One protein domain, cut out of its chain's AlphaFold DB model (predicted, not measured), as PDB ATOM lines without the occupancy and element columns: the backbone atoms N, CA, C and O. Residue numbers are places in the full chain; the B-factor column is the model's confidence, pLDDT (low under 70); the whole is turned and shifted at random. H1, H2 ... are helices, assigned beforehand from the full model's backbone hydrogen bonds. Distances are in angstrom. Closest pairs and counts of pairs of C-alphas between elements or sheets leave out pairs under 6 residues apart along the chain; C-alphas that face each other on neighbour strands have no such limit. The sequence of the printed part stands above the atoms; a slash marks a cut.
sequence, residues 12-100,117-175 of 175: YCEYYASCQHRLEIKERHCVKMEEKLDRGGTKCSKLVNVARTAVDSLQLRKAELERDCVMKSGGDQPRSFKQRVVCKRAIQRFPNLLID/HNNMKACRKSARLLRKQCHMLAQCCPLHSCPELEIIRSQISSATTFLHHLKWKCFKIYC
ATOM      1  N   TYR A  12      87.663  82.044  81.337       77.81
ATOM      2  CA  TYR A  12      88.859  82.896  81.514       77.81
ATOM      3  C   TYR A  12      90.182  82.134  81.348       77.81
ATOM      4  O   TYR A  12      91.172  82.683  80.855       77.81
ATOM      5  N   CYS A  13      90.193  80.865  81.748       80.81
ATOM      6  CA  CYS A  13      91.366  80.015  81.633       80.81
ATOM      7  C   CYS A  13      91.604  79.447  80.250       80.81
ATOM      8  O   CYS A  13      92.762  79.253  79.875       80.81
ATOM      9  N   GLU A  14      90.562  79.307  79.447       79.50
ATOM     10  CA  GLU A  14      90.709  78.988  78.036       79.50
ATOM     11  C   GLU A  14      91.355  80.163  77.287       79.50
ATOM     12  O   GLU A  14      92.302  79.965  76.523       79.50
ATOM     13  N   TYR A  15      90.972  81.408  77.608       79.25
ATOM     14  CA  TYR A  15      91.650  82.602  77.080       79.25
ATOM     15  C   TYR A  15      93.125  82.660  77.480       79.25
ATOM     16  O   TYR A  15      93.990  82.967  76.654       79.25
ATOM     17  N   TYR A  16      93.433  82.363  78.743       84.31
ATOM     18  CA  TYR A  16      94.813  82.326  79.211       84.31
ATOM     19  C   TYR A  16      95.625  81.224  78.516       84.31
ATOM     20  O   TYR A  16      96.727  81.493  78.036       84.31
ATOM     21  N   ALA A  17      95.083  80.014  78.394       83.69
ATOM     22  CA  ALA A  17      95.763  78.909  77.733       83.69
ATOM     23  C   ALA A  17      95.957  79.152  76.228       83.69
ATOM     24  O   ALA A  17      97.028  78.864  75.690       83.69
ATOM     25  N   SER A  18      94.974  79.760  75.559       82.56
ATOM     26  CA  SER A  18      95.102  80.233  74.175       82.56
ATOM     27  C   SER A  18      96.214  81.281  74.047       82.56
ATOM     28  O   SER A  18      97.064  81.197  73.154       82.56
ATOM     29  N   CYS A  19      96.291  82.225  74.991       85.69
ATOM     30  CA  CYS A  19      97.383  83.196  75.043       85.69
ATOM     31  C   CYS A  19      98.747  82.507  75.194       85.69
ATOM     32  O   CYS A  19      99.675  82.824  74.445       85.69
ATOM     33  N   GLN A  20      98.863  81.538  76.107       87.88
ATOM     34  CA  GLN A  20     100.095  80.772  76.314       87.88
ATOM     35  C   GLN A  20     100.496  79.980  75.069       87.88
ATOM     36  O   GLN A  20     101.663  79.980  74.692       87.88
ATOM     37  N   HIS A  21      99.539  79.391  74.353       86.19
ATOM     38  CA  HIS A  21      99.828  78.700  73.100       86.19
ATOM     39  C   HIS A  21     100.343  79.658  72.007       86.19
ATOM     40  O   HIS A  21     101.330  79.372  71.326       86.19
ATOM     41  N   ARG A  22      99.739  80.848  71.871       86.06
ATOM     42  CA  ARG A  22     100.246  81.900  70.968       86.06
ATOM     43  C   ARG A  22     101.654  82.357  71.366       86.06
ATOM     44  O   ARG A  22     102.481  82.623  70.488       86.06
ATOM     45  N   LEU A  23     101.928  82.464  72.669       89.00
ATOM     46  CA  LEU A  23     103.248  82.807  73.194       89.00
ATOM     47  C   LEU A  23     104.282  81.741  72.827       89.00
ATOM     48  O   LEU A  23     105.310  82.090  72.250       89.00
ATOM     49  N   GLU A  24     103.962  80.472  73.066       89.12
ATOM     50  CA  GLU A  24     104.800  79.323  72.727       89.12
ATOM     51  C   GLU A  24     105.182  79.335  71.238       89.12
ATOM     52  O   GLU A  24     106.362  79.291  70.887       89.12
ATOM     53  N   ILE A  25     104.199  79.494  70.339       87.75
ATOM     54  CA  ILE A  25     104.437  79.591  68.890       87.75
ATOM     55  C   ILE A  25     105.393  80.748  68.571       87.75
ATOM     56  O   ILE A  25     106.318  80.600  67.763       87.75
ATOM     57  N   LYS A  26     105.188  81.916  69.194       86.75
ATOM     58  CA  LYS A  26     106.022  83.096  68.954       86.75
ATOM     59  C   LYS A  26     107.452  82.898  69.453       86.75
ATOM     60  O   LYS A  26     108.386  83.307  68.764       86.75
ATOM     61  N   GLU A  27     107.624  82.290  70.619       88.31
ATOM     62  CA  GLU A  27     108.928  81.994  71.212       88.31
ATOM     63  C   GLU A  27     109.684  80.950  70.389       88.31
ATOM     64  O   GLU A  27     110.820  81.217  69.996       88.31
ATOM     65  N   ARG A  28     109.030  79.850  69.986       88.56
ATOM     66  CA  ARG A  28     109.595  78.865  69.045       88.56
ATOM     67  C   ARG A  28     110.037  79.518  67.736       88.56
ATOM     68  O   ARG A  28     111.111  79.218  67.225       88.56
ATOM     69  N   HIS A  29     109.234  80.432  67.192       87.25
ATOM     70  CA  HIS A  29     109.606  81.184  65.995       87.25
ATOM     71  C   HIS A  29     110.855  82.051  66.222       87.25
ATOM     72  O   HIS A  29     111.730  82.100  65.358       87.25
ATOM     73  N   CYS A  30     110.970  82.730  67.369       85.62
ATOM     74  CA  CYS A  30     112.175  83.499  67.685       85.62
ATOM     75  C   CYS A  30     113.411  82.597  67.835       85.62
ATOM     76  O   CYS A  30     114.452  82.960  67.304       85.62
ATOM     77  N   VAL A  31     113.301  81.428  68.476       84.88
ATOM     78  CA  VAL A  31     114.415  80.466  68.604       84.88
ATOM     79  C   VAL A  31     114.868  79.957  67.233       84.88
ATOM     80  O   VAL A  31     116.046  80.055  66.904       84.88
ATOM     81  N   LYS A  32     113.937  79.545  66.364       84.62
ATOM     82  CA  LYS A  32     114.268  79.097  64.997       84.62
ATOM     83  C   LYS A  32     114.954  80.174  64.158       84.62
ATOM     84  O   LYS A  32     115.802  79.877  63.326       84.62
ATOM     85  N   MET A  33     114.573  81.440  64.333       82.31
ATOM     86  CA  MET A  33     115.283  82.541  63.677       82.31
ATOM     87  C   MET A  33     116.672  82.780  64.271       82.31
ATOM     88  O   MET A  33     117.519  83.350  63.598       82.31
ATOM     89  N   GLU A  34     116.908  82.408  65.530       78.38
ATOM     90  CA  GLU A  34     118.192  82.591  66.206       78.38
ATOM     91  C   GLU A  34     119.216  81.584  65.710       78.38
ATOM     92  O   GLU A  34     120.332  81.992  65.410       78.38
ATOM     93  N   GLU A  35     118.804  80.331  65.542       76.69
ATOM     94  CA  GLU A  35     119.624  79.248  64.983       76.69
ATOM     95  C   GLU A  35     120.075  79.532  63.544       76.69
ATOM     96  O   GLU A  35     121.176  79.165  63.155       76.69
ATOM     97  N   LYS A  36     119.239  80.221  62.757       74.94
ATOM     98  CA  LYS A  36     119.528  80.574  61.356       74.94
ATOM     99  C   LYS A  36     120.447  81.783  61.191       74.94
ATOM    100  O   LYS A  36     120.868  82.070  60.073       74.94
ATOM    101  N   LEU A  37     120.701  82.538  62.257       71.44
ATOM    102  CA  LEU A  37     121.594  83.687  62.196       71.44
ATOM    103  C   LEU A  37     123.017  83.208  62.452       71.44
ATOM    104  O   LEU A  37     123.349  82.870  63.587       71.44
ATOM    105  N   ASP A  38     123.863  83.249  61.424       60.50
ATOM    106  CA  ASP A  38     125.302  83.136  61.633       60.50
ATOM    107  C   ASP A  38     125.778  84.346  62.450       60.50
ATOM    108  O   ASP A  38     125.508  85.507  62.122       60.50
ATOM    109  N   ARG A  39     126.427  84.076  63.581       64.06
ATOM    110  CA  ARG A  39     126.885  85.104  64.518       64.06
ATOM    111  C   ARG A  39     128.398  85.110  64.561       64.06
ATOM    112  O   ARG A  39     129.023  84.724  65.555       64.06
ATOM    113  N   GLY A  40     128.974  85.661  63.497       65.50
ATOM    114  CA  GLY A  40     130.238  86.379  63.605       65.50
ATOM    115  C   GLY A  40     130.173  87.382  64.768       65.50
ATOM    116  O   GLY A  40     129.131  87.978  65.053       65.50
ATOM    117  N   GLY A  41     131.267  87.519  65.511       71.19
ATOM    118  CA  GLY A  41     131.319  88.412  66.665       71.19
ATOM    119  C   GLY A  41     132.390  88.031  67.677       71.19
ATOM    120  O   GLY A  41     132.927  86.921  67.665       71.19
ATOM    121  N   THR A  42     132.686  88.966  68.577       82.12
ATOM    122  CA  THR A  42     133.665  88.770  69.650       82.12
ATOM    123  C   THR A  42     133.250  87.631  70.587       82.12
ATOM    124  O   THR A  42     132.063  87.318  70.733       82.12
ATOM    125  N   LYS A  43     134.226  87.031  71.282       86.06
ATOM    126  CA  LYS A  43     133.997  85.992  72.306       86.06
ATOM    127  C   LYS A  43     132.913  86.405  73.308       86.06
ATOM    128  O   LYS A  43     132.031  85.619  73.641       86.06
ATOM    129  N   CYS A  44     132.936  87.667  73.728       87.69
ATOM    130  CA  CYS A  44     131.944  88.238  74.625       87.69
ATOM    131  C   CYS A  44     130.526  88.283  74.017       87.69
ATOM    132  O   CYS A  44     129.573  87.852  74.669       87.69
ATOM    133  N   SER A  45     130.370  88.726  72.762       85.31
ATOM    134  CA  SER A  45     129.067  88.715  72.076       85.31
ATOM    135  C   SER A  45     128.489  87.298  71.999       85.31
ATOM    136  O   SER A  45     127.313  87.084  72.303       85.31
ATOM    137  N   LYS A  46     129.332  86.304  71.691       86.69
ATOM    138  CA  LYS A  46     128.942  84.885  71.667       86.69
ATOM    139  C   LYS A  46     128.442  84.405  73.033       86.69
ATOM    140  O   LYS A  46     127.345  83.860  73.108       86.69
ATOM    141  N   LEU A  47     129.170  84.683  74.118       89.25
ATOM    142  CA  LEU A  47     128.756  84.308  75.478       89.25
ATOM    143  C   LEU A  47     127.432  84.968  75.895       89.25
ATOM    144  O   LEU A  47     126.546  84.300  76.426       89.25
ATOM    145  N   VAL A  48     127.264  86.268  75.624       90.50
ATOM    146  CA  VAL A  48     126.011  86.990  75.916       90.50
ATOM    147  C   VAL A  48     124.838  86.402  75.138       90.50
ATOM    148  O   VAL A  48     123.716  86.369  75.649       90.50
ATOM    149  N   ASN A  49     125.078  85.949  73.910       87.06
ATOM    150  CA  ASN A  49     124.062  85.306  73.093       87.06
ATOM    151  C   ASN A  49     123.672  83.936  73.650       87.06
ATOM    152  O   ASN A  49     122.482  83.715  73.836       87.06
ATOM    153  N   VAL A  50     124.635  83.085  74.019       89.25
ATOM    154  CA  VAL A  50     124.365  81.780  74.656       89.25
ATOM    155  C   VAL A  50     123.553  81.951  75.941       89.25
ATOM    156  O   VAL A  50     122.509  81.322  76.107       89.25
ATOM    157  N   ALA A  51     123.967  82.866  76.823       92.12
ATOM    158  CA  ALA A  51     123.239  83.151  78.058       92.12
ATOM    159  C   ALA A  51     121.813  83.662  77.789       92.12
ATOM    160  O   ALA A  51     120.884  83.379  78.543       92.12
ATOM    161  N   ARG A  52     121.614  84.414  76.701       90.75
ATOM    162  CA  ARG A  52     120.289  84.896  76.305       90.75
ATOM    163  C   ARG A  52     119.413  83.783  75.747       90.75
ATOM    164  O   ARG A  52     118.248  83.733  76.122       90.75
ATOM    165  N   THR A  53     119.959  82.897  74.918       88.81
ATOM    166  CA  THR A  53     119.248  81.714  74.421       88.81
ATOM    167  C   THR A  53     118.812  80.822  75.580       88.81
ATOM    168  O   THR A  53     117.666  80.395  75.599       88.81
ATOM    169  N   ALA A  54     119.651  80.633  76.604       91.88
ATOM    170  CA  ALA A  54     119.261  79.892  77.806       91.88
ATOM    171  C   ALA A  54     118.033  80.512  78.506       91.88
ATOM    172  O   ALA A  54     117.092  79.801  78.855       91.88
ATOM    173  N   VAL A  55     117.998  81.843  78.657       93.25
ATOM    174  CA  VAL A  55     116.819  82.547  79.198       93.25
ATOM    175  C   VAL A  55     115.601  82.370  78.288       93.25
ATOM    176  O   VAL A  55     114.514  82.089  78.787       93.25
ATOM    177  N   ASP A  56     115.765  82.534  76.974       89.56
ATOM    178  CA  ASP A  56     114.674  82.412  76.001       89.56
ATOM    179  C   ASP A  56     114.075  80.982  76.016       89.56
ATOM    180  O   ASP A  56     112.852  80.840  76.052       89.56
ATOM    181  N   SER A  57     114.903  79.935  76.115       90.88
ATOM    182  CA  SER A  57     114.464  78.534  76.241       90.88
ATOM    183  C   SER A  57     113.707  78.255  77.541       90.88
ATOM    184  O   SER A  57     112.688  77.568  77.528       90.88
ATOM    185  N   LEU A  58     114.157  78.811  78.670       94.44
ATOM    186  CA  LEU A  58     113.446  78.670  79.945       94.44
ATOM    187  C   LEU A  58     112.078  79.370  79.919       94.44
ATOM    188  O   LEU A  58     111.117  78.871  80.504       94.44
ATOM    189  N   GLN A  59     111.964  80.510  79.230       92.94
ATOM    190  CA  GLN A  59     110.680  81.198  79.048       92.94
ATOM    191  C   GLN A  59     109.713  80.373  78.195       92.94
ATOM    192  O   GLN A  59     108.553  80.248  78.582       92.94
ATOM    193  N   LEU A  60     110.208  79.760  77.114       91.75
ATOM    194  CA  LEU A  60     109.433  78.816  76.306       91.75
ATOM    195  C   LEU A  60     108.926  77.651  77.155       91.75
ATOM    196  O   LEU A  60     107.730  77.365  77.162       91.75
ATOM    197  N   ARG A  61     109.813  77.032  77.942       93.31
ATOM    198  CA  ARG A  61     109.426  75.929  78.826       93.31
ATOM    199  C   ARG A  61     108.374  76.350  79.847       93.31
ATOM    200  O   ARG A  61     107.442  75.602  80.124       93.31
ATOM    201  N   LYS A  62     108.494  77.557  80.397       93.19
ATOM    202  CA  LYS A  62     107.488  78.112  81.301       93.19
ATOM    203  C   LYS A  62     106.129  78.270  80.608       93.19
ATOM    204  O   LYS A  62     105.127  77.922  81.220       93.19
ATOM    205  N   ALA A  63     106.082  78.774  79.374       89.44
ATOM    206  CA  ALA A  63     104.828  78.938  78.635       89.44
ATOM    207  C   ALA A  63     104.135  77.588  78.370       89.44
ATOM    208  O   ALA A  63     102.928  77.462  78.580       89.44
ATOM    209  N   GLU A  64     104.907  76.563  77.987       89.56
ATOM    210  CA  GLU A  64     104.422  75.183  77.832       89.56
ATOM    211  C   GLU A  64     103.820  74.648  79.140       89.56
ATOM    212  O   GLU A  64     102.676  74.191  79.155       89.56
ATOM    213  N   LEU A  65     104.558  74.769  80.250       90.50
ATOM    214  CA  LEU A  65     104.114  74.309  81.569       90.50
ATOM    215  C   LEU A  65     102.864  75.053  82.050       90.50
ATOM    216  O   LEU A  65     101.939  74.429  82.561       90.50
ATOM    217  N   GLU A  66     102.806  76.377  81.882       88.75
ATOM    218  CA  GLU A  66     101.635  77.176  82.257       88.75
ATOM    219  C   GLU A  66     100.400  76.778  81.432       88.75
ATOM    220  O   GLU A  66      99.303  76.726  81.985       88.75
ATOM    221  N   ARG A  67     100.560  76.444  80.143       86.38
ATOM    222  CA  ARG A  67      99.471  75.937  79.290       86.38
ATOM    223  C   ARG A  67      98.977  74.566  79.759       86.38
ATOM    224  O   ARG A  67      97.776  74.391  79.960       86.38
ATOM    225  N   ASP A  68      99.887  73.615  79.951       85.69
ATOM    226  CA  ASP A  68      99.545  72.246  80.352       85.69
ATOM    227  C   ASP A  68      98.907  72.211  81.750       85.69
ATOM    228  O   ASP A  68      97.938  71.489  81.982       85.69
ATOM    229  N   CYS A  69      99.407  73.041  82.664       85.62
ATOM    230  CA  CYS A  69      98.868  73.237  84.007       85.62
ATOM    231  C   CYS A  69      97.385  73.637  83.996       85.62
ATOM    232  O   CYS A  69      96.555  73.075  84.715       85.62
ATOM    233  N   VAL A  70      97.038  74.607  83.152       81.44
ATOM    234  CA  VAL A  70      95.671  75.130  83.041       81.44
ATOM    235  C   VAL A  70      94.737  74.094  82.433       81.44
ATOM    236  O   VAL A  70      93.623  73.915  82.911       81.44
ATOM    237  N   MET A  71      95.208  73.370  81.416       77.94
ATOM    238  CA  MET A  71      94.426  72.321  80.760       77.94
ATOM    239  C   MET A  71      94.127  71.138  81.692       77.94
ATOM    240  O   MET A  71      93.066  70.533  81.590       77.94
ATOM    241  N   LYS A  72      95.037  70.816  82.620       76.44
ATOM    242  CA  LYS A  72      94.862  69.725  83.595       76.44
ATOM    243  C   LYS A  72      94.005  70.103  84.806       76.44
ATOM    244  O   LYS A  72      93.406  69.223  85.410       76.44
ATOM    245  N   SER A  73      93.963  71.381  85.179       67.25
ATOM    246  CA  SER A  73      93.265  71.856  86.387       67.25
ATOM    247  C   SER A  73      91.759  72.075  86.199       67.25
ATOM    248  O   SER A  73      91.081  72.450  87.150       67.25
ATOM    249  N   GLY A  74      91.214  71.832  85.001       59.06
ATOM    250  CA  GLY A  74      89.769  71.838  84.760       59.06
ATOM    251  C   GLY A  74      89.085  73.206  84.857       59.06
ATOM    252  O   GLY A  74      87.867  73.245  84.820       59.06
ATOM    253  N   GLY A  75      89.834  74.314  84.972       56.41
ATOM    254  CA  GLY A  75      89.368  75.705  84.786       56.41
ATOM    255  C   GLY A  75      88.353  76.277  85.793       56.41
ATOM    256  O   GLY A  75      88.314  77.501  85.978       56.41
ATOM    257  N   ASP A  76      87.602  75.421  86.481       56.31
ATOM    258  CA  ASP A  76      86.401  75.763  87.237       56.31
ATOM    259  C   ASP A  76      86.664  75.768  88.742       56.31
ATOM    260  O   ASP A  76      86.252  74.888  89.497       56.31
ATOM    261  N   GLN A  77      87.344  76.820  89.202       62.47
ATOM    262  CA  GLN A  77      87.196  77.242  90.592       62.47
ATOM    263  C   GLN A  77      86.136  78.342  90.688       62.47
ATOM    264  O   GLN A  77      86.174  79.293  89.898       62.47
ATOM    265  N   PRO A  78      85.216  78.276  91.670       61.34
ATOM    266  CA  PRO A  78      84.260  79.346  91.904       61.34
ATOM    267  C   PRO A  78      84.996  80.654  92.223       61.34
ATOM    268  O   PRO A  78      85.720  80.772  93.210       61.34
ATOM    269  N   ARG A  79      84.816  81.653  91.353       71.81
ATOM    270  CA  ARG A  79      85.422  82.987  91.479       71.81
ATOM    271  C   ARG A  79      84.475  83.939  92.199       71.81
ATOM    272  O   ARG A  79      83.293  84.015  91.858       71.81
ATOM    273  N   SER A  80      85.015  84.744  93.111       77.56
ATOM    274  CA  SER A  80      84.284  85.865  93.716       77.56
ATOM    275  C   SER A  80      83.873  86.904  92.662       77.56
ATOM    276  O   SER A  80      84.531  87.064  91.631       77.56
ATOM    277  N   PHE A  81      82.827  87.688  92.943       76.44
ATOM    278  CA  PHE A  81      82.374  88.768  92.054       76.44
ATOM    279  C   PHE A  81      83.503  89.754  91.698       76.44
ATOM    280  O   PHE A  81      83.681  90.122  90.536       76.44
ATOM    281  N   LYS A  82      84.336  90.124  92.684       80.25
ATOM    282  CA  LYS A  82      85.503  90.998  92.471       80.25
ATOM    283  C   LYS A  82      86.497  90.389  91.473       80.25
ATOM    284  O   LYS A  82      86.960  91.096  90.580       80.25
ATOM    285  N   GLN A  83      86.790  89.091  91.581       77.31
ATOM    286  CA  GLN A  83      87.679  88.389  90.646       77.31
ATOM    287  C   GLN A  83      87.094  88.340  89.231       77.31
ATOM    288  O   GLN A  83      87.812  88.625  88.275       77.31
ATOM    289  N   ARG A  84      85.788  88.073  89.082       79.69
ATOM    290  CA  ARG A  84      85.115  88.091  87.770       79.69
ATOM    291  C   ARG A  84      85.256  89.450  87.077       79.69
ATOM    292  O   ARG A  84      85.622  89.507  85.906       79.69
ATOM    293  N   VAL A  85      85.063  90.556  87.803       82.19
ATOM    294  CA  VAL A  85      85.223  91.918  87.254       82.19
ATOM    295  C   VAL A  85      86.665  92.193  86.816       82.19
ATOM    296  O   VAL A  85      86.882  92.746  85.734       82.19
ATOM    297  N   VAL A  86      87.658  91.807  87.624       83.12
ATOM    298  CA  VAL A  86      89.082  91.964  87.278       83.12
ATOM    299  C   VAL A  86      89.416  91.185  86.007       83.12
ATOM    300  O   VAL A  86      90.024  91.733  85.087       83.12
ATOM    301  N   CYS A  87      88.952  89.942  85.916       80.56
ATOM    302  CA  CYS A  87      89.208  89.070  84.780       80.56
ATOM    303  C   CYS A  87      88.522  89.535  83.498       80.56
ATOM    304  O   CYS A  87      89.149  89.568  82.437       80.56
ATOM    305  N   LYS A  88      87.283  90.025  83.604       81.19
ATOM    306  CA  LYS A  88      86.574  90.666  82.492       81.19
ATOM    307  C   LYS A  88      87.348  91.870  81.948       81.19
ATOM    308  O   LYS A  88      87.542  91.978  80.739       81.19
ATOM    309  N   ARG A  89      87.867  92.741  82.825       82.19
ATOM    310  CA  ARG A  89      88.703  93.887  82.413       82.19
ATOM    311  C   ARG A  89      90.016  93.448  81.767       82.19
ATOM    312  O   ARG A  89      90.444  94.064  80.794       82.19
ATOM    313  N   ALA A  90      90.660  92.407  82.299       79.62
ATOM    314  CA  ALA A  90      91.907  91.884  81.748       79.62
ATOM    315  C   ALA A  90      91.718  91.390  80.306       79.62
ATOM    316  O   ALA A  90      92.518  91.735  79.437       79.62
ATOM    317  N   ILE A  91      90.624  90.674  80.036       76.00
ATOM    318  CA  ILE A  91      90.258  90.221  78.690       76.00
ATOM    319  C   ILE A  91      89.940  91.398  77.758       76.00
ATOM    320  O   ILE A  91      90.490  91.485  76.660       76.00
ATOM    321  N   GLN A  92      89.105  92.344  78.201       77.44
ATOM    322  CA  GLN A  92      88.723  93.516  77.399       77.44
ATOM    323  C   GLN A  92      89.916  94.393  77.004       77.44
ATOM    324  O   GLN A  92      89.872  95.080  75.988       77.44
ATOM    325  N   ARG A  93      91.002  94.362  77.783       76.25
ATOM    326  CA  ARG A  93      92.235  95.099  77.483       76.25
ATOM    327  C   ARG A  93      93.005  94.518  76.294       76.25
ATOM    328  O   ARG A  93      93.843  95.211  75.716       76.25
ATOM    329  N   PHE A  94      92.721  93.272  75.913       69.25
ATOM    330  CA  PHE A  94      93.384  92.568  74.818       69.25
ATOM    331  C   PHE A  94      92.366  91.928  73.869       69.25
ATOM    332  O   PHE A  94      92.379  90.710  73.693       69.25
ATOM    333  N   PRO A  95      91.542  92.730  73.168       62.03
ATOM    334  CA  PRO A  95      90.550  92.199  72.236       62.03
ATOM    335  C   PRO A  95      91.205  91.423  71.085       62.03
ATOM    336  O   PRO A  95      90.619  90.509  70.535       62.03
ATOM    337  N   ASN A  96      92.475  91.694  70.771       60.47
ATOM    338  CA  ASN A  96      93.232  90.933  69.771       60.47
ATOM    339  C   ASN A  96      93.537  89.479  70.193       60.47
ATOM    340  O   ASN A  96      93.886  88.659  69.344       60.47
ATOM    341  N   LEU A  97      93.444  89.151  71.489       58.88
ATOM    342  CA  LEU A  97      93.475  87.764  71.970       58.88
ATOM    343  C   LEU A  97      92.122  87.061  71.770       58.88
ATOM    344  O   LEU A  97      92.088  85.837  71.799       58.88
ATOM    345  N   LEU A  98      91.052  87.832  71.537       55.62
ATOM    346  CA  LEU A  98      89.681  87.367  71.297       55.62
ATOM    347  C   LEU A  98      89.349  87.163  69.813       55.62
ATOM    348  O   LEU A  98      88.294  86.622  69.507       55.62
ATOM    349  N   ILE A  99      90.204  87.625  68.893       53.09
ATOM    350  CA  ILE A  99      89.950  87.526  67.451       53.09
ATOM    351  C   ILE A  99      90.647  86.280  66.879       53.09
ATOM    352  O   ILE A  99      91.819  86.023  67.192       53.09
ATOM    353  N   ASP A 100      89.886  85.584  66.026       44.19
ATOM    354  CA  ASP A 100      90.005  84.226  65.466       44.19
ATOM    355  C   ASP A 100      89.593  83.102  66.434       44.19
ATOM    356  O   ASP A 100      90.418  82.530  67.139       44.19
ATOM    357  N   HIS A 117     108.879  88.968  61.638       60.47
ATOM    358  CA  HIS A 117     109.902  89.953  61.962       60.47
ATOM    359  C   HIS A 117     111.170  89.547  61.243       60.47
ATOM    360  O   HIS A 117     111.737  88.514  61.571       60.47
ATOM    361  N   ASN A 118     111.676  90.417  60.381       66.81
ATOM    362  CA  ASN A 118     112.964  90.199  59.721       66.81
ATOM    363  C   ASN A 118     114.153  90.419  60.682       66.81
ATOM    364  O   ASN A 118     115.305  90.299  60.292       66.81
ATOM    365  N   ASN A 119     113.890  90.772  61.951       81.62
ATOM    366  CA  ASN A 119     114.902  91.078  62.960       81.62
ATOM    367  C   ASN A 119     114.606  90.366  64.293       81.62
ATOM    368  O   ASN A 119     113.532  90.523  64.889       81.62
ATOM    369  N   MET A 120     115.617  89.669  64.817       83.94
ATOM    370  CA  MET A 120     115.610  88.994  66.118       83.94
ATOM    371  C   MET A 120     115.163  89.889  67.285       83.94
ATOM    372  O   MET A 120     114.357  89.487  68.126       83.94
ATOM    373  N   LYS A 121     115.654  91.132  67.346       84.75
ATOM    374  CA  LYS A 121     115.309  92.100  68.400       84.75
ATOM    375  C   LYS A 121     113.811  92.411  68.392       84.75
ATOM    376  O   LYS A 121     113.194  92.490  69.454       84.75
ATOM    377  N   ALA A 122     113.221  92.546  67.204       85.44
ATOM    378  CA  ALA A 122     111.790  92.775  67.046       85.44
ATOM    379  C   ALA A 122     110.968  91.529  67.415       85.44
ATOM    380  O   ALA A 122     109.926  91.663  68.064       85.44
ATOM    381  N   CYS A 123     111.466  90.327  67.096       87.00
ATOM    382  CA  CYS A 123     110.838  89.079  67.534       87.00
ATOM    383  C   CYS A 123     110.771  88.989  69.058       87.00
ATOM    384  O   CYS A 123     109.681  88.868  69.619       87.00
ATOM    385  N   ARG A 124     111.914  89.167  69.727       86.69
ATOM    386  CA  ARG A 124     112.021  89.144  71.192       86.69
ATOM    387  C   ARG A 124     111.146  90.196  71.862       86.69
ATOM    388  O   ARG A 124     110.480  89.904  72.852       86.69
ATOM    389  N   LYS A 125     111.110  91.422  71.324       88.12
ATOM    390  CA  LYS A 125     110.241  92.492  71.844       88.12
ATOM    391  C   LYS A 125     108.767  92.086  71.778       88.12
ATOM    392  O   LYS A 125     108.033  92.316  72.735       88.12
ATOM    393  N   SER A 126     108.362  91.456  70.681       86.50
ATOM    394  CA  SER A 126     106.984  91.012  70.477       86.50
ATOM    395  C   SER A 126     106.623  89.827  71.372       86.50
ATOM    396  O   SER A 126     105.571  89.862  72.000       86.50
ATOM    397  N   ALA A 127     107.511  88.837  71.519       88.50
ATOM    398  CA  ALA A 127     107.334  87.740  72.474       88.50
ATOM    399  C   ALA A 127     107.213  88.266  73.916       88.50
ATOM    400  O   ALA A 127     106.294  87.900  74.640       88.50
ATOM    401  N   ARG A 128     108.068  89.219  74.316       89.50
ATOM    402  CA  ARG A 128     107.995  89.860  75.640       89.50
ATOM    403  C   ARG A 128     106.675  90.600  75.858       89.50
ATOM    404  O   ARG A 128     106.150  90.572  76.969       89.50
ATOM    405  N   LEU A 129     106.163  91.293  74.841       87.62
ATOM    406  CA  LEU A 129     104.871  91.976  74.928       87.62
ATOM    407  C   LEU A 129     103.737  90.964  75.111       87.62
ATOM    408  O   LEU A 129     102.941  91.125  76.030       87.62
ATOM    409  N   LEU A 130     103.715  89.911  74.296       86.69
ATOM    410  CA  LEU A 130     102.716  88.850  74.383       86.69
ATOM    411  C   LEU A 130     102.758  88.153  75.750       86.69
ATOM    412  O   LEU A 130     101.726  87.980  76.384       86.69
ATOM    413  N   ARG A 131     103.952  87.887  76.286       90.12
ATOM    414  CA  ARG A 131     104.118  87.330  77.634       90.12
ATOM    415  C   ARG A 131     103.521  88.217  78.722       90.12
ATOM    416  O   ARG A 131     102.874  87.714  79.635       90.12
ATOM    417  N   LYS A 132     103.703  89.540  78.629       88.50
ATOM    418  CA  LYS A 132     103.053  90.486  79.555       88.50
ATOM    419  C   LYS A 132     101.531  90.412  79.452       88.50
ATOM    420  O   LYS A 132     100.865  90.477  80.479       88.50
ATOM    421  N   GLN A 133     100.997  90.269  78.239       85.94
ATOM    422  CA  GLN A 133      99.559  90.119  78.012       85.94
ATOM    423  C   GLN A 133      99.026  88.843  78.665       85.94
ATOM    424  O   GLN A 133      98.097  88.922  79.466       85.94
ATOM    425  N   CYS A 134      99.671  87.698  78.426       86.50
ATOM    426  CA  CYS A 134      99.272  86.438  79.051       86.50
ATOM    427  C   CYS A 134      99.398  86.495  80.577       86.50
ATOM    428  O   CYS A 134      98.516  86.018  81.279       86.50
ATOM    429  N   HIS A 135     100.431  87.150  81.115       87.75
ATOM    430  CA  HIS A 135     100.591  87.293  82.564       87.75
ATOM    431  C   HIS A 135      99.445  88.067  83.239       87.75
ATOM    432  O   HIS A 135      99.088  87.752  84.369       87.75
ATOM    433  N   MET A 136      98.832  89.043  82.561       83.94
ATOM    434  CA  MET A 136      97.636  89.710  83.096       83.94
ATOM    435  C   MET A 136      96.430  88.768  83.170       83.94
ATOM    436  O   MET A 136      95.631  88.887  84.091       83.94
ATOM    437  N   LEU A 137      96.320  87.815  82.241       81.88
ATOM    438  CA  LEU A 137      95.281  86.781  82.261       81.88
ATOM    439  C   LEU A 137      95.585  85.659  83.268       81.88
ATOM    440  O   LEU A 137      94.661  85.041  83.783       81.88
ATOM    441  N   ALA A 138      96.857  85.431  83.603       84.06
ATOM    442  CA  ALA A 138      97.274  84.397  84.555       84.06
ATOM    443  C   ALA A 138      96.625  84.555  85.940       84.06
ATOM    444  O   ALA A 138      96.377  83.566  86.620       84.06
ATOM    445  N   GLN A 139      96.311  85.791  86.341       80.50
ATOM    446  CA  GLN A 139      95.652  86.108  87.617       80.50
ATOM    447  C   GLN A 139      94.217  85.559  87.707       80.50
ATOM    448  O   GLN A 139      93.634  85.524  88.786       80.50
ATOM    449  N   CYS A 140      93.650  85.138  86.577       79.50
ATOM    450  CA  CYS A 140      92.299  84.604  86.472       79.50
ATOM    451  C   CYS A 140      92.234  83.080  86.555       79.50
ATOM    452  O   CYS A 140      91.133  82.519  86.513       79.50
ATOM    453  N   CYS A 141      93.392  82.424  86.684       78.88
ATOM    454  CA  CYS A 141      93.513  80.976  86.684       78.88
ATOM    455  C   CYS A 141      94.222  80.444  87.921       78.88
ATOM    456  O   CYS A 141      95.221  81.026  88.354       78.88
ATOM    457  N   PRO A 142      93.755  79.311  88.468       72.69
ATOM    458  CA  PRO A 142      94.421  78.651  89.577       72.69
ATOM    459  C   PRO A 142      95.701  77.960  89.078       72.69
ATOM    460  O   PRO A 142      95.708  76.783  88.753       72.69
ATOM    461  N   LEU A 143      96.813  78.699  89.014       73.00
ATOM    462  CA  LEU A 143      98.135  78.153  88.651       73.00
ATOM    463  C   LEU A 143      98.898  77.561  89.845       73.00
ATOM    464  O   LEU A 143     100.026  77.096  89.694       73.00
ATOM    465  N   HIS A 144      98.301  77.606  91.037       67.56
ATOM    466  CA  HIS A 144      98.914  77.151  92.285       67.56
ATOM    467  C   HIS A 144      99.083  75.627  92.357       67.56
ATOM    468  O   HIS A 144      99.903  75.147  93.128       67.56
ATOM    469  N   SER A 145      98.369  74.863  91.527       66.31
ATOM    470  CA  SER A 145      98.461  73.399  91.465       66.31
ATOM    471  C   SER A 145      99.677  72.878  90.686       66.31
ATOM    472  O   SER A 145      99.740  71.691  90.382       66.31
ATOM    473  N   CYS A 146     100.625  73.745  90.314       79.88
ATOM    474  CA  CYS A 146     101.713  73.409  89.397       79.88
ATOM    475  C   CYS A 146     103.082  73.702  90.024       79.88
ATOM    476  O   CYS A 146     103.667  74.755  89.758       79.88
ATOM    477  N   PRO A 147     103.611  72.773  90.845       80.88
ATOM    478  CA  PRO A 147     104.849  72.976  91.604       80.88
ATOM    479  C   PRO A 147     106.074  73.182  90.699       80.88
ATOM    480  O   PRO A 147     106.979  73.952  91.015       80.88
ATOM    481  N   GLU A 148     106.069  72.583  89.507       86.69
ATOM    482  CA  GLU A 148     107.109  72.761  88.485       86.69
ATOM    483  C   GLU A 148     107.270  74.232  88.048       86.69
ATOM    484  O   GLU A 148     108.352  74.644  87.611       86.69
ATOM    485  N   LEU A 149     106.224  75.060  88.206       87.00
ATOM    486  CA  LEU A 149     106.282  76.483  87.874       87.00
ATOM    487  C   LEU A 149     107.185  77.279  88.816       87.00
ATOM    488  O   LEU A 149     107.763  78.282  88.391       87.00
ATOM    489  N   GLU A 150     107.329  76.881  90.076       88.69
ATOM    490  CA  GLU A 150     108.226  77.577  91.004       88.69
ATOM    491  C   GLU A 150     109.688  77.324  90.639       88.69
ATOM    492  O   GLU A 150     110.485  78.263  90.555       88.69
ATOM    493  N   ILE A 151     110.007  76.074  90.297       92.19
ATOM    494  CA  ILE A 151     111.340  75.663  89.852       92.19
ATOM    495  C   ILE A 151     111.731  76.434  88.587       92.19
ATOM    496  O   ILE A 151     112.783  77.078  88.557       92.19
ATOM    497  N   ILE A 152     110.871  76.447  87.558       94.00
ATOM    498  CA  ILE A 152     111.191  77.145  86.304       94.00
ATOM    499  C   ILE A 152     111.301  78.664  86.511       94.00
ATOM    500  O   ILE A 152     112.161  79.308  85.911       94.00
ATOM    501  N   ARG A 153     110.487  79.261  87.396       92.19
ATOM    502  CA  ARG A 153     110.580  80.694  87.741       92.19
ATOM    503  C   ARG A 153     111.904  81.022  88.425       92.19
ATOM    504  O   ARG A 153     112.519  82.031  88.072       92.19
ATOM    505  N   SER A 154     112.357  80.171  89.343       94.75
ATOM    506  CA  SER A 154     113.661  80.308  89.997       94.75
ATOM    507  C   SER A 154     114.806  80.222  88.981       94.75
ATOM    508  O   SER A 154     115.641  81.126  88.909       94.75
ATOM    509  N   GLN A 155     114.787  79.219  88.096       96.25
ATOM    510  CA  GLN A 155     115.786  79.070  87.029       96.25
ATOM    511  C   GLN A 155     115.822  80.285  86.091       96.25
ATOM    512  O   GLN A 155     116.899  80.794  85.776       96.25
ATOM    513  N   ILE A 156     114.653  80.794  85.684       95.56
ATOM    514  CA  ILE A 156     114.539  82.016  84.877       95.56
ATOM    515  C   ILE A 156     115.175  83.207  85.592       95.56
ATOM    516  O   ILE A 156     115.890  83.983  84.952       95.56
ATOM    517  N   SER A 157     114.900  83.375  86.887       96.19
ATOM    518  CA  SER A 157     115.450  84.468  87.691       96.19
ATOM    519  C   SER A 157     116.978  84.407  87.709       96.19
ATOM    520  O   SER A 157     117.644  85.358  87.294       96.19
ATOM    521  N   SER A 158     117.536  83.246  88.059       96.94
ATOM    522  CA  SER A 158     118.982  83.006  88.095       96.94
ATOM    523  C   SER A 158     119.647  83.234  86.734       96.94
ATOM    524  O   SER A 158     120.629  83.972  86.637       96.94
ATOM    525  N   ALA A 159     119.081  82.680  85.658       96.00
ATOM    526  CA  ALA A 159     119.602  82.851  84.302       96.00
ATOM    527  C   ALA A 159     119.534  84.315  83.830       96.00
ATOM    528  O   ALA A 159     120.449  84.810  83.167       96.00
ATOM    529  N   THR A 160     118.474  85.036  84.204       95.62
ATOM    530  CA  THR A 160     118.319  86.462  83.885       95.62
ATOM    531  C   THR A 160     119.376  87.293  84.604       95.62
ATOM    532  O   THR A 160     120.053  88.101  83.966       95.62
ATOM    533  N   THR A 161     119.576  87.063  85.903       96.31
ATOM    534  CA  THR A 161     120.623  87.722  86.698       96.31
ATOM    535  C   THR A 161     122.007  87.464  86.110       96.31
ATOM    536  O   THR A 161     122.771  88.406  85.888       96.31
ATOM    537  N   PHE A 162     122.302  86.211  85.756       95.50
ATOM    538  CA  PHE A 162     123.556  85.851  85.101       95.50
ATOM    539  C   PHE A 162     123.749  86.591  83.770       95.50
ATOM    540  O   PHE A 162     124.803  87.184  83.542       95.50
ATOM    541  N   LEU A 163     122.727  86.631  82.910       94.75
ATOM    542  CA  LEU A 163     122.771  87.372  81.649       94.75
ATOM    543  C   LEU A 163     123.047  88.868  81.870       94.75
ATOM    544  O   LEU A 163     123.796  89.475  81.102       94.75
ATOM    545  N   HIS A 164     122.435  89.478  82.887       93.88
ATOM    546  CA  HIS A 164     122.669  90.881  83.234       93.88
ATOM    547  C   HIS A 164     124.113  91.124  83.677       93.88
ATOM    548  O   HIS A 164     124.768  92.031  83.160       93.88
ATOM    549  N   HIS A 165     124.628  90.281  84.567       93.75
ATOM    550  CA  HIS A 165     126.008  90.354  85.026       93.75
ATOM    551  C   HIS A 165     127.011  90.144  83.881       93.75
ATOM    552  O   HIS A 165     127.977  90.894  83.747       93.75
ATOM    553  N   LEU A 166     126.755  89.177  82.996       92.62
ATOM    554  CA  LEU A 166     127.598  88.912  81.836       92.62
ATOM    555  C   LEU A 166     127.626  90.099  80.870       92.62
ATOM    556  O   LEU A 166     128.704  90.496  80.436       92.62
ATOM    557  N   LYS A 167     126.466  90.708  80.579       91.50
ATOM    558  CA  LYS A 167     126.388  91.943  79.779       91.50
ATOM    559  C   LYS A 167     127.220  93.065  80.387       91.50
ATOM    560  O   LYS A 167     127.922  93.749  79.653       91.50
ATOM    561  N   TRP A 168     127.142  93.245  81.703       92.00
ATOM    562  CA  TRP A 168     127.891  94.283  82.404       92.00
ATOM    563  C   TRP A 168     129.404  94.041  82.358       92.00
ATOM    564  O   TRP A 168     130.151  94.948  82.000       92.00
ATOM    565  N   LYS A 169     129.862  92.809  82.626       89.75
ATOM    566  CA  LYS A 169     131.284  92.440  82.499       89.75
ATOM    567  C   LYS A 169     131.801  92.668  81.084       89.75
ATOM    568  O   LYS A 169     132.855  93.257  80.892       89.75
ATOM    569  N   CYS A 170     131.030  92.233  80.097       87.62
ATOM    570  CA  CYS A 170     131.309  92.461  78.690       87.62
ATOM    571  C   CYS A 170     131.410  93.947  78.328       87.62
ATOM    572  O   CYS A 170     132.290  94.328  77.572       87.62
ATOM    573  N   PHE A 171     130.534  94.790  78.872       81.75
ATOM    574  CA  PHE A 171     130.585  96.230  78.635       81.75
ATOM    575  C   PHE A 171     131.854  96.863  79.228       81.75
ATOM    576  O   PHE A 171     132.492  97.661  78.564       81.75
ATOM    577  N   LYS A 172     132.269  96.442  80.430       76.69
ATOM    578  CA  LYS A 172     133.484  96.938  81.105       76.69
ATOM    579  C   LYS A 172     134.817  96.540  80.461       76.69
ATOM    580  O   LYS A 172     135.821  97.163  80.762       76.69
ATOM    581  N   ILE A 173     134.858  95.458  79.686       63.09
ATOM    582  CA  ILE A 173     136.107  94.933  79.096       63.09
ATOM    583  C   ILE A 173     136.373  95.536  77.705       63.09
ATOM    584  O   ILE A 173     137.504  95.504  77.231       63.09
ATOM    585  N   TYR A 174     135.341  96.057  77.038       55.84
ATOM    586  CA  TYR A 174     135.398  96.516  75.643       55.84
ATOM    587  C   TYR A 174     135.025  98.007  75.469       55.84
ATOM    588  O   TYR A 174     134.772  98.438  74.344       55.84
ATOM    589  N   CYS A 175     134.965  98.777  76.557       50.06
ATOM    590  CA  CYS A 175     134.863 100.240  76.600       50.06
ATOM    591  C   CYS A 175     135.938 100.756  77.553       50.06
ATOM    592  O   CYS A 175     136.494 101.831  77.255       50.06
TER     593      CYS A 175
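AT A GLANCE: This is residues 12 to 100 and 117 to 175 of the 175 residues of an uncharacterized protein of Brugia timori (UniProt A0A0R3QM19). Three helices, H1, H2 and H4, make an elongated bundle; long H5 packs along H2, and short H3 packs at one end on H1 and H4. The printed part has 148 residues with five named helices, H1 to H5 in chain order: all helix. It is only just compact, close to loose, with a radius of gyration of the C-alphas of 17.7 A and spans of 56 by 32 by 25 A.

HOW THE PARTS SIT: H2, residues 43 to 72, and H1, residues 12 to 35, form a hairpin at a shallow tilt of 26 degrees; their closest C-alphas, of Ala 17 and Arg 67, are 5.0 A apart. H5, residues 148 to 173, touches H2, opposite ways at 16 degrees, closest at C-alphas 51 and 163, 5.6 A. H4, residues 120 to 138, touches H1, opposite ways at 17 degrees, closest at C-alphas 16 and 137, 5.4 A. H3, residues 81 to 92, touches H4 with residues 87 to 91 alone, closest at C-alphas 90 and 137, 6.1 A. Every helix has each O i to N i+4 pair within hydrogen-bond range.

IN THESE COORDINATES: H2 measures 43.9 A, H5 37.7 A, H1 35.1 A. H1 begins at C-alpha 12 (88.859, 82.896, 81.514); H5 ends at C-alpha 173 (136.107, 94.933, 79.096).

THE WHOLE: Residues 101 to 116 are not printed, a gap of 21.0 A between C-alphas 100 and 117. Residues 94 to 100 are among those with pLDDT under 70.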